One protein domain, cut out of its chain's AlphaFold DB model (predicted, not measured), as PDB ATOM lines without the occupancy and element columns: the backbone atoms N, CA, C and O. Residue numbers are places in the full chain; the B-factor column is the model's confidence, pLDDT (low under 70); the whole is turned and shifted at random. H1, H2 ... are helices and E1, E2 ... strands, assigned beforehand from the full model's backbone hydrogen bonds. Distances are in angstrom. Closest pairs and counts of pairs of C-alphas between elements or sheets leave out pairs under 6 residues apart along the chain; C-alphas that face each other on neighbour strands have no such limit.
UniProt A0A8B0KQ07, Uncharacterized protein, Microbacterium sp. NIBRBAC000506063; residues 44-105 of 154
ATOM      1  N   THR A  44     133.998  54.273 108.204       63.66
ATOM      2  CA  THR A  44     133.733  54.116 106.772       63.66
ATOM      3  C   THR A  44     134.891  54.675 105.960       63.66
ATOM      4  O   THR A  44     135.443  55.721 106.279       63.66
ATOM      5  N   ALA A  45     135.283  53.964 104.899       68.50
ATOM      6  CA  ALA A  45     136.294  54.460 103.959       68.50
ATOM      7  C   ALA A  45     135.757  55.600 103.075       68.50
ATOM      8  O   ALA A  45     136.526  56.352 102.485       68.50
ATOM      9  N   TYR A  46     134.430  55.710 102.981       70.94
ATOM     10  CA  TYR A  46     133.725  56.686 102.167       70.94
ATOM     11  C   TYR A  46     132.856  57.581 103.034       70.94
ATOM     12  O   TYR A  46     132.434  57.200 104.128       70.94
ATOM     13  N   HIS A  47     132.569  58.761 102.498       80.38
ATOM     14  CA  HIS A  47     131.643  59.688 103.111       80.38
ATOM     15  C   HIS A  47     130.239  59.095 103.176       80.38
ATOM     16  O   HIS A  47     129.743  58.561 102.184       80.38
ATOM     17  N   ALA A  48     129.597  59.242 104.326       86.38
ATOM     18  CA  ALA A  48     128.195  58.906 104.535       86.38
ATOM     19  C   ALA A  48     127.368  60.174 104.745       86.38
ATOM     20  O   ALA A  48     127.924  61.220 105.083       86.38
ATOM     21  N   THR A  49     126.054  60.096 104.581       90.50
ATOM     22  CA  THR A  49     125.173  61.222 104.909       90.50
ATOM     23  C   THR A  49     124.875  61.211 106.403       90.50
ATOM     24  O   THR A  49     124.721  60.147 106.993       90.50
ATOM     25  N   VAL A  50     124.817  62.380 107.023       92.44
ATOM     26  CA  VAL A  50     124.302  62.575 108.378       92.44
ATOM     27  C   VAL A  50     123.003  63.347 108.260       92.44
ATOM     28  O   VAL A  50     122.968  64.328 107.519       92.44
ATOM     29  N   LEU A  51     121.960  62.895 108.948       93.81
ATOM     30  CA  LEU A  51     120.637  63.510 108.937       93.81
ATOM     31  C   LEU A  51     120.149  63.720 110.367       93.81
ATOM     32  O   LEU A  51     120.364  62.865 111.216       93.81
ATOM     33  N   ASP A  52     119.507  64.849 110.622       94.38
ATOM     34  CA  ASP A  52     118.922  65.205 111.910       94.38
ATOM     35  C   ASP A  52     117.539  65.814 111.667       94.38
ATOM     36  O   ASP A  52     117.418  66.868 111.044       94.38
ATOM     37  N   ASP A  53     116.496  65.121 112.116       93.00
ATOM     38  CA  ASP A  53     115.096  65.547 112.003       93.00
ATOM     39  C   ASP A  53     114.576  66.255 113.269       93.00
ATOM     40  O   ASP A  53     113.377  66.514 113.397       93.00
ATOM     41  N   GLY A  54     115.473  66.555 114.215       91.19
ATOM     42  CA  GLY A  54     115.153  67.073 115.543       91.19
ATOM     43  C   GLY A  54     115.184  66.009 116.644       91.19
ATOM     44  O   GLY A  54     115.203  66.363 117.826       91.19
ATOM     45  N   SER A  55     115.240  64.722 116.292       90.00
ATOM     46  CA  SER A  55     115.458  63.617 117.242       90.00
ATOM     47  C   SER A  55     116.941  63.398 117.568       90.00
ATOM     48  O   SER A  55     117.273  62.652 118.495       90.00
ATOM     49  N   GLY A  56     117.828  64.063 116.829       91.12
ATOM     50  CA  GLY A  56     119.273  63.943 116.916       91.12
ATOM     51  C   GLY A  56     119.891  63.382 115.629       91.12
ATOM     52  O   GLY A  56     119.203  62.778 114.807       91.12
ATOM     53  N   PRO A  57     121.209  63.561 115.451       93.00
ATOM     54  CA  PRO A  57     121.900  63.193 114.223       93.00
ATOM     55  C   PRO A  57     122.048  61.675 114.078       93.00
ATOM     56  O   PRO A  57     122.493  60.991 115.002       93.00
ATOM     57  N   GLU A  58     121.766  61.151 112.892       92.00
ATOM     58  CA  GLU A  58     121.897  59.741 112.526       92.00
ATOM     59  C   GLU A  58     122.820  59.555 111.319       92.00
ATOM     60  O   GLU A  58     122.887  60.392 110.417       92.00
ATOM     61  N   LEU A  59     123.550  58.434 111.296       90.38
ATOM     62  CA  LEU A  59     124.485  58.111 110.220       90.38
ATOM     63  C   LEU A  59     123.830  57.253 109.131       90.38
ATOM     64  O   LEU A  59     123.579  56.064 109.316       90.38
ATOM     65  N   CYS A  60     123.659  57.823 107.948       90.19
ATOM     66  CA  CYS A  60     123.062  57.175 106.791       90.19
ATOM     67  C   CYS A  60     124.134  56.544 105.889       90.19
ATOM     68  O   CYS A  60     124.755  57.203 105.055       90.19
ATOM     69  N   LEU A  61     124.343  55.235 106.074       83.62
ATOM     70  CA  LEU A  61     125.337  54.413 105.359       83.62
ATOM     71  C   LEU A  61     124.791  53.711 104.100       83.62
ATOM     72  O   LEU A  61     125.535  53.002 103.424       83.62
ATOM     73  N   GLY A  62     123.490  53.841 103.832       78.56
ATOM     74  CA  GLY A  62     122.777  53.142 102.760       78.56
ATOM     75  C   GLY A  62     122.151  54.093 101.742       78.56
ATOM     76  O   GLY A  62     122.662  55.182 101.498       78.56
ATOM     77  N   GLY A  63     121.033  53.669 101.149       78.12
ATOM     78  CA  GLY A  63     120.261  54.510 100.236       78.12
ATOM     79  C   GLY A  63     119.731  55.748 100.953       78.12
ATOM     80  O   GLY A  63     118.982  55.637 101.922       78.12
ATOM     81  N   VAL A  64     120.138  56.916 100.472       84.75
ATOM     82  CA  VAL A  64     119.582  58.210 100.860       84.75
ATOM     83  C   VAL A  64     118.597  58.588  99.767       84.75
ATOM     84  O   VAL A  64     118.982  58.599  98.600       84.75
ATOM     85  N   MET A  65     117.338  58.844 100.121       86.50
ATOM     86  CA  MET A  65     116.333  59.214  99.122       86.50
ATOM     87  C   MET A  65     116.678  60.551  98.463       86.50
ATOM     88  O   MET A  65     117.089  61.494  99.141       86.50
ATOM     89  N   GLU A  66     116.436  60.659  97.160       83.75
ATOM     90  CA  GLU A  66     116.638  61.870  96.359       83.75
ATOM     91  C   GLU A  66     115.500  62.896  96.558       83.75
ATOM     92  O   GLU A  66     114.936  63.430  95.602       83.75
ATOM     93  N   SER A  67     115.133  63.158  97.815       87.31
ATOM     94  CA  SER A  67     114.171  64.184  98.232       87.31
ATOM     95  C   SER A  67     114.869  65.340  98.959       87.31
ATOM     96  O   SER A  67     116.040  65.248  99.318       87.31
ATOM     97  N   HIS A  68     114.151  66.445  99.179       88.62
ATOM     98  CA  HIS A  68     114.663  67.635  99.863       88.62
ATOM     99  C   HIS A  68     113.630  68.092 100.915       88.62
ATOM    100  O   HIS A  68     112.679  68.789 100.551       88.62
ATOM    101  N   PRO A  69     113.733  67.655 102.191       88.81
ATOM    102  CA  PRO A  69     114.841  66.912 102.804       88.81
ATOM    103  C   PRO A  69     114.939  65.437 102.365       88.81
ATOM    104  O   PRO A  69     113.907  64.801 102.108       88.81
ATOM    105  N   PRO A  70     116.155  64.863 102.299       89.06
ATOM    106  CA  PRO A  70     116.344  63.440 102.065       89.06
ATOM    107  C   PRO A  70     115.765  62.638 103.229       89.06
ATOM    108  O   PRO A  70     115.571  63.154 104.324       89.06
ATOM    109  N   GLN A  71     115.471  61.368 102.992       88.88
ATOM    110  CA  GLN A  71     115.022  60.445 104.030       88.88
ATOM    111  C   GLN A  71     116.011  59.285 104.100       88.88
ATOM    112  O   GLN A  71     116.395  58.721 103.069       88.88
ATOM    113  N   CYS A  72     116.444  58.945 105.309       90.00
ATOM    114  CA  CYS A  72     117.288  57.794 105.590       90.00
ATOM    115  C   CYS A  72     117.169  57.419 107.069       90.00
ATOM    116  O   CYS A  72     116.720  58.224 107.875       90.00
ATOM    117  N   GLY A  73     117.544  56.186 107.410       87.06
ATOM    118  CA  GLY A  73     117.588  55.712 108.790       87.06
ATOM    119  C   GLY A  73     118.918  55.034 109.074       87.06
ATOM    120  O   GLY A  73     119.465  54.327 108.217       87.06
ATOM    121  N   GLY A  74     119.443  55.249 110.275       88.06
ATOM    122  CA  GLY A  74     120.752  54.746 110.655       88.06
ATOM    123  C   GLY A  74     120.979  54.747 112.161       88.06
ATOM    124  O   GLY A  74     120.087  55.070 112.935       88.06
ATOM    125  N   PRO A  75     122.165  54.331 112.623       88.50
ATOM    126  CA  PRO A  75     122.504  54.470 114.027       88.50
ATOM    127  C   PRO A  75     122.646  55.950 114.407       88.50
ATOM    128  O   PRO A  75     123.333  56.712 113.720       88.50
ATOM    129  N   ALA A  76     122.076  56.317 115.556       89.94
ATOM    130  CA  ALA A  76     122.270  57.627 116.165       89.94
ATOM    131  C   ALA A  76     123.757  57.917 116.404       89.94
ATOM    132  O   ALA A  76     124.531  57.033 116.792       89.94
ATOM    133  N   LEU A  77     124.157  59.165 116.212       88.38
ATOM    134  CA  LEU A  77     125.493  59.667 116.482       88.38
ATOM    135  C   LEU A  77     125.595  60.205 117.917       88.38
ATOM    136  O   LEU A  77     124.633  60.657 118.529       88.38
ATOM    137  N   THR A  78     126.796  60.124 118.474       88.75
ATOM    138  CA  THR A  78     127.199  60.706 119.761       88.75
ATOM    139  C   THR A  78     128.415  61.577 119.545       88.75
ATOM    140  O   THR A  78     129.307  61.190 118.789       88.75
ATOM    141  N   GLY A  79     128.454  62.734 120.208       86.31
ATOM    142  CA  GLY A  79     129.537  63.707 120.042       86.31
ATOM    143  C   GLY A  79     129.538  64.412 118.683       86.31
ATOM    144  O   GLY A  79     130.544  65.010 118.323       86.31
ATOM    145  N   TRP A  80     128.445  64.312 117.921       88.19
ATOM    146  CA  TRP A  80     128.247  65.099 116.709       88.19
ATOM    147  C   TRP A  80     127.786  66.504 117.090       88.19
ATOM    148  O   TRP A  80     126.803  66.646 117.819       88.19
ATOM    149  N   ASP A  81     128.485  67.514 116.586       88.44
ATOM    150  CA  ASP A  81     128.136  68.919 116.751       88.44
ATOM    151  C   ASP A  81     128.049  69.571 115.373       88.44
ATOM    152  O   ASP A  81     129.027  69.593 114.632       88.44
ATOM    153  N   TRP A  82     126.876  70.098 115.023       88.12
ATOM    154  CA  TRP A  82     126.661  70.781 113.748       88.12
ATOM    155  C   TRP A  82     127.455  72.083 113.619       88.12
ATOM    156  O   TRP A  82     127.720  72.495 112.490       88.12
ATOM    157  N   SER A  83     127.879  72.703 114.724       88.12
ATOM    158  CA  SER A  83     128.721  73.904 114.685       88.12
ATOM    159  C   SER A  83     130.098  73.641 114.067       88.12
ATOM    160  O   SER A  83     130.669  74.540 113.453       88.12
ATOM    161  N   ASP A  84     130.594  72.401 114.124       84.19
ATOM    162  CA  ASP A  84     131.816  72.003 113.414       84.19
ATOM    163  C   ASP A  84     131.611  71.953 111.880       84.19
ATOM    164  O   ASP A  84     132.578  71.883 111.123       84.19
ATOM    165  N   TRP A  85     130.367  72.007 111.389       84.00
ATOM    166  CA  TRP A  85     129.992  71.815 109.978       84.00
ATOM    167  C   TRP A  85     129.283  73.026 109.368       84.00
ATOM    168  O   TRP A  85     128.651  72.895 108.320       84.00
ATOM    169  N   GLU A  86     129.374  74.194 110.001       83.94
ATOM    170  CA  GLU A  86     128.745  75.432 109.536       83.94
ATOM    171  C   GLU A  86     129.076  75.712 108.058       83.94
ATOM    172  O   GLU A  86     130.241  75.763 107.669       83.94
ATOM    173  N   GLY A  87     128.052  75.868 107.213       83.88
ATOM    174  CA  GLY A  87     128.218  76.069 105.765       83.88
ATOM    175  C   GLY A  87     128.451  74.795 104.936       83.88
ATOM    176  O   GLY A  87     128.584  74.885 103.716       83.88
ATOM    177  N   HIS A  88     128.471  73.614 105.563       84.94
ATOM    178  CA  HIS A  88     128.638  72.305 104.908       84.94
ATOM    179  C   HIS A  88     127.432  71.369 105.108       84.94
ATOM    180  O   HIS A  88     127.533  70.158 104.882       84.94
ATOM    181  N   TYR A  89     126.292  71.925 105.517       90.56
ATOM    182  CA  TYR A  89     125.014  71.230 105.631       90.56
ATOM    183  C   TYR A  89     123.911  71.993 104.896       90.56
ATOM    184  O   TYR A  89     124.017  73.194 104.645       90.56
ATOM    185  N   GLU A  90     122.837  71.282 104.581       91.94
ATOM    186  CA  GLU A  90     121.585  71.847 104.093       91.94
ATOM    187  C   GLU A  90     120.495  71.678 105.152       91.94
ATOM    188  O   GLU A  90     120.565  70.791 106.009       91.94
ATOM    189  N   GLU A  91     119.500  72.560 105.112       93.44
ATOM    190  CA  GLU A  91     118.376  72.546 106.038       93.44
ATOM    191  C   GLU A  91     117.081  72.883 105.295       93.44
ATOM    192  O   GLU A  91     117.000  73.881 104.577       93.44
ATOM    193  N   ALA A  92     116.056  72.053 105.481       93.75
ATOM    194  CA  ALA A  92     114.715  72.285 104.960       93.75
ATOM    195  C   ALA A  92     113.680  71.635 105.874       93.75
ATOM    196  O   ALA A  92     113.875  70.526 106.366       93.75
ATOM    197  N   SER A  93     112.554  72.320 106.083       92.50
ATOM    198  CA  SER A  93     111.431  71.814 106.887       92.50
ATOM    199  C   SER A  93     111.824  71.350 108.301       92.50
ATOM    200  O   SER A  93     111.194  70.449 108.844       92.50
ATOM    201  N   GLY A  94     112.856  71.964 108.894       91.25
ATOM    202  CA  GLY A  94     113.375  71.606 110.221       91.25
ATOM    203  C   GLY A  94     114.282  70.372 110.247       91.25
ATOM    204  O   GLY A  94     114.718  69.982 111.322       91.25
ATOM    205  N   VAL A  95     114.582  69.779 109.089       93.81
ATOM    206  CA  VAL A  95     115.528  68.670 108.944       93.81
ATOM    207  C   VAL A  95     116.855  69.218 108.440       93.81
ATOM    208  O   VAL A  95     116.875  70.004 107.491       93.81
ATOM    209  N   ARG A  96     117.959  68.780 109.042       94.69
ATOM    210  CA  ARG A  96     119.328  69.141 108.667       94.69
ATOM    211  C   ARG A  96     120.072  67.924 108.140       94.69
ATOM    212  O   ARG A  96     119.993  66.853 108.735       94.69
ATOM    213  N   TRP A  97     120.816  68.067 107.046       93.00
ATOM    214  CA  TRP A  97     121.630  66.969 106.518       93.00
ATOM    215  C   TRP A  97     122.934  67.437 105.870       93.00
ATOM    216  O   TRP A  97     123.040  68.544 105.349       93.00
ATOM    217  N   GLY A  98     123.947  66.573 105.888       90.38
ATOM    218  CA  GLY A  98     125.274  66.866 105.341       90.38
ATOM    219  C   GLY A  98     126.119  65.611 105.148       90.38
ATOM    220  O   GLY A  98     125.685  64.502 105.457       90.38
ATOM    221  N   ARG A  99     127.341  65.756 104.624       86.81
ATOM    222  CA  ARG A  99     128.258  64.621 104.411       86.81
ATOM    223  C   ARG A  99     129.247  64.487 105.567       86.81
ATOM    224  O   ARG A  99     130.002  65.410 105.838       86.81
ATOM    225  N   SER A 100     129.322  63.305 106.173       75.00
ATOM    226  CA  SER A 100     130.392  62.924 107.099       75.00
ATOM    227  C   SER A 100     131.707  62.808 106.329       75.00
ATOM    228  O   SER A 100     131.942  61.910 105.519       75.00
ATOM    229  N   GLY A 101     132.572  63.789 106.502       73.25
ATOM    230  CA  GLY A 101     133.871  63.816 105.855       73.25
ATOM    231  C   GLY A 101     134.821  64.686 106.626       73.25
ATOM    232  O   GLY A 101     135.389  64.253 107.623       73.25
ATOM    233  N   SER A 102     134.937  65.918 106.161       64.19
ATOM    234  CA  SER A 102     135.754  66.922 106.810       64.19
ATOM    235  C   SER A 102     134.839  68.039 107.298       64.19
ATOM    236  O   SER A 102     134.072  68.553 106.480       64.19
ATOM    237  N   PRO A 103     134.895  68.396 108.589       66.69
ATOM    238  CA  PRO A 103     134.198  69.563 109.112       66.69
ATOM    239  C   PRO A 103     134.637  70.832 108.381       66.69
ATOM    240  O   PRO A 103     135.702  70.882 107.757       66.69
ATOM    241  N   ALA A 104     133.854  71.886 108.562       60.62
ATOM    242  CA  ALA A 104     134.106  73.231 108.069       60.62
ATOM    243  C   ALA A 104     135.274  73.939 108.775       60.62
ATOM    244  O   ALA A 104     135.383  75.158 108.675       60.62
ATOM    245  N   THR A 105     136.087  73.236 109.576       62.03
ATOM    246  CA  THR A 105     136.993  73.867 110.538       62.03
ATOM    247  C   THR A 105     137.933  74.858 109.850       62.03
ATOM    248  O   THR A 105     138.929  74.489 109.232       62.03
TER     249      THR A 105
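What this domain is: This is residues 44 to 105 of the 154 residues of an uncharacterized protein of Microbacterium sp. NIBRBAC000506063 (UniProt A0A8B0KQ07). There is little regular structure here: two strand hairpins, E1 with E2 and E3 with E4, join side by side in one twisted antiparallel sheet, and a long loop, residues 61 to 81, leads round from E2 to tiny H1. The 62 printed residues, 23 of them in named elements, run E1 E2 H1 E3 E4, mostly strand, with sheet order E2 E1 E4 E3. The whole is compact, radius of gyration of the C-alphas 10.7 A, spanning 28 by 27 by 19 A.

How they stand to each other: Look first at inner strands E1, residues 48 to 52, and E4, residues 95 to 100, antiparallel at 156 degrees: N 50 and O 98 are 2.8 A apart, within hydrogen-bond range. Edge strand E2, residues 57 to 60, pairs with E1 through N 60 and O 49, 2.7 A. Edge strand E3, residues 89 to 92, pairs with E4 through N 90 and O 97, 2.9 A. H1, residues 82 to 85, only grazes the sheet; it is too short for an O i to N i+4 pair.

Where its parts are: Find C-alpha 48 at (128.195, 58.906, 104.535); E1 runs 13.4 A from there. E4 runs 16.0 A to C-alpha 100 at (130.392, 62.924, 107.099).

The domain as a whole: The printed part has no cut. The link E2 to H1 is long. Residues 44 to 45 and 102 to 105 have pLDDT under 70.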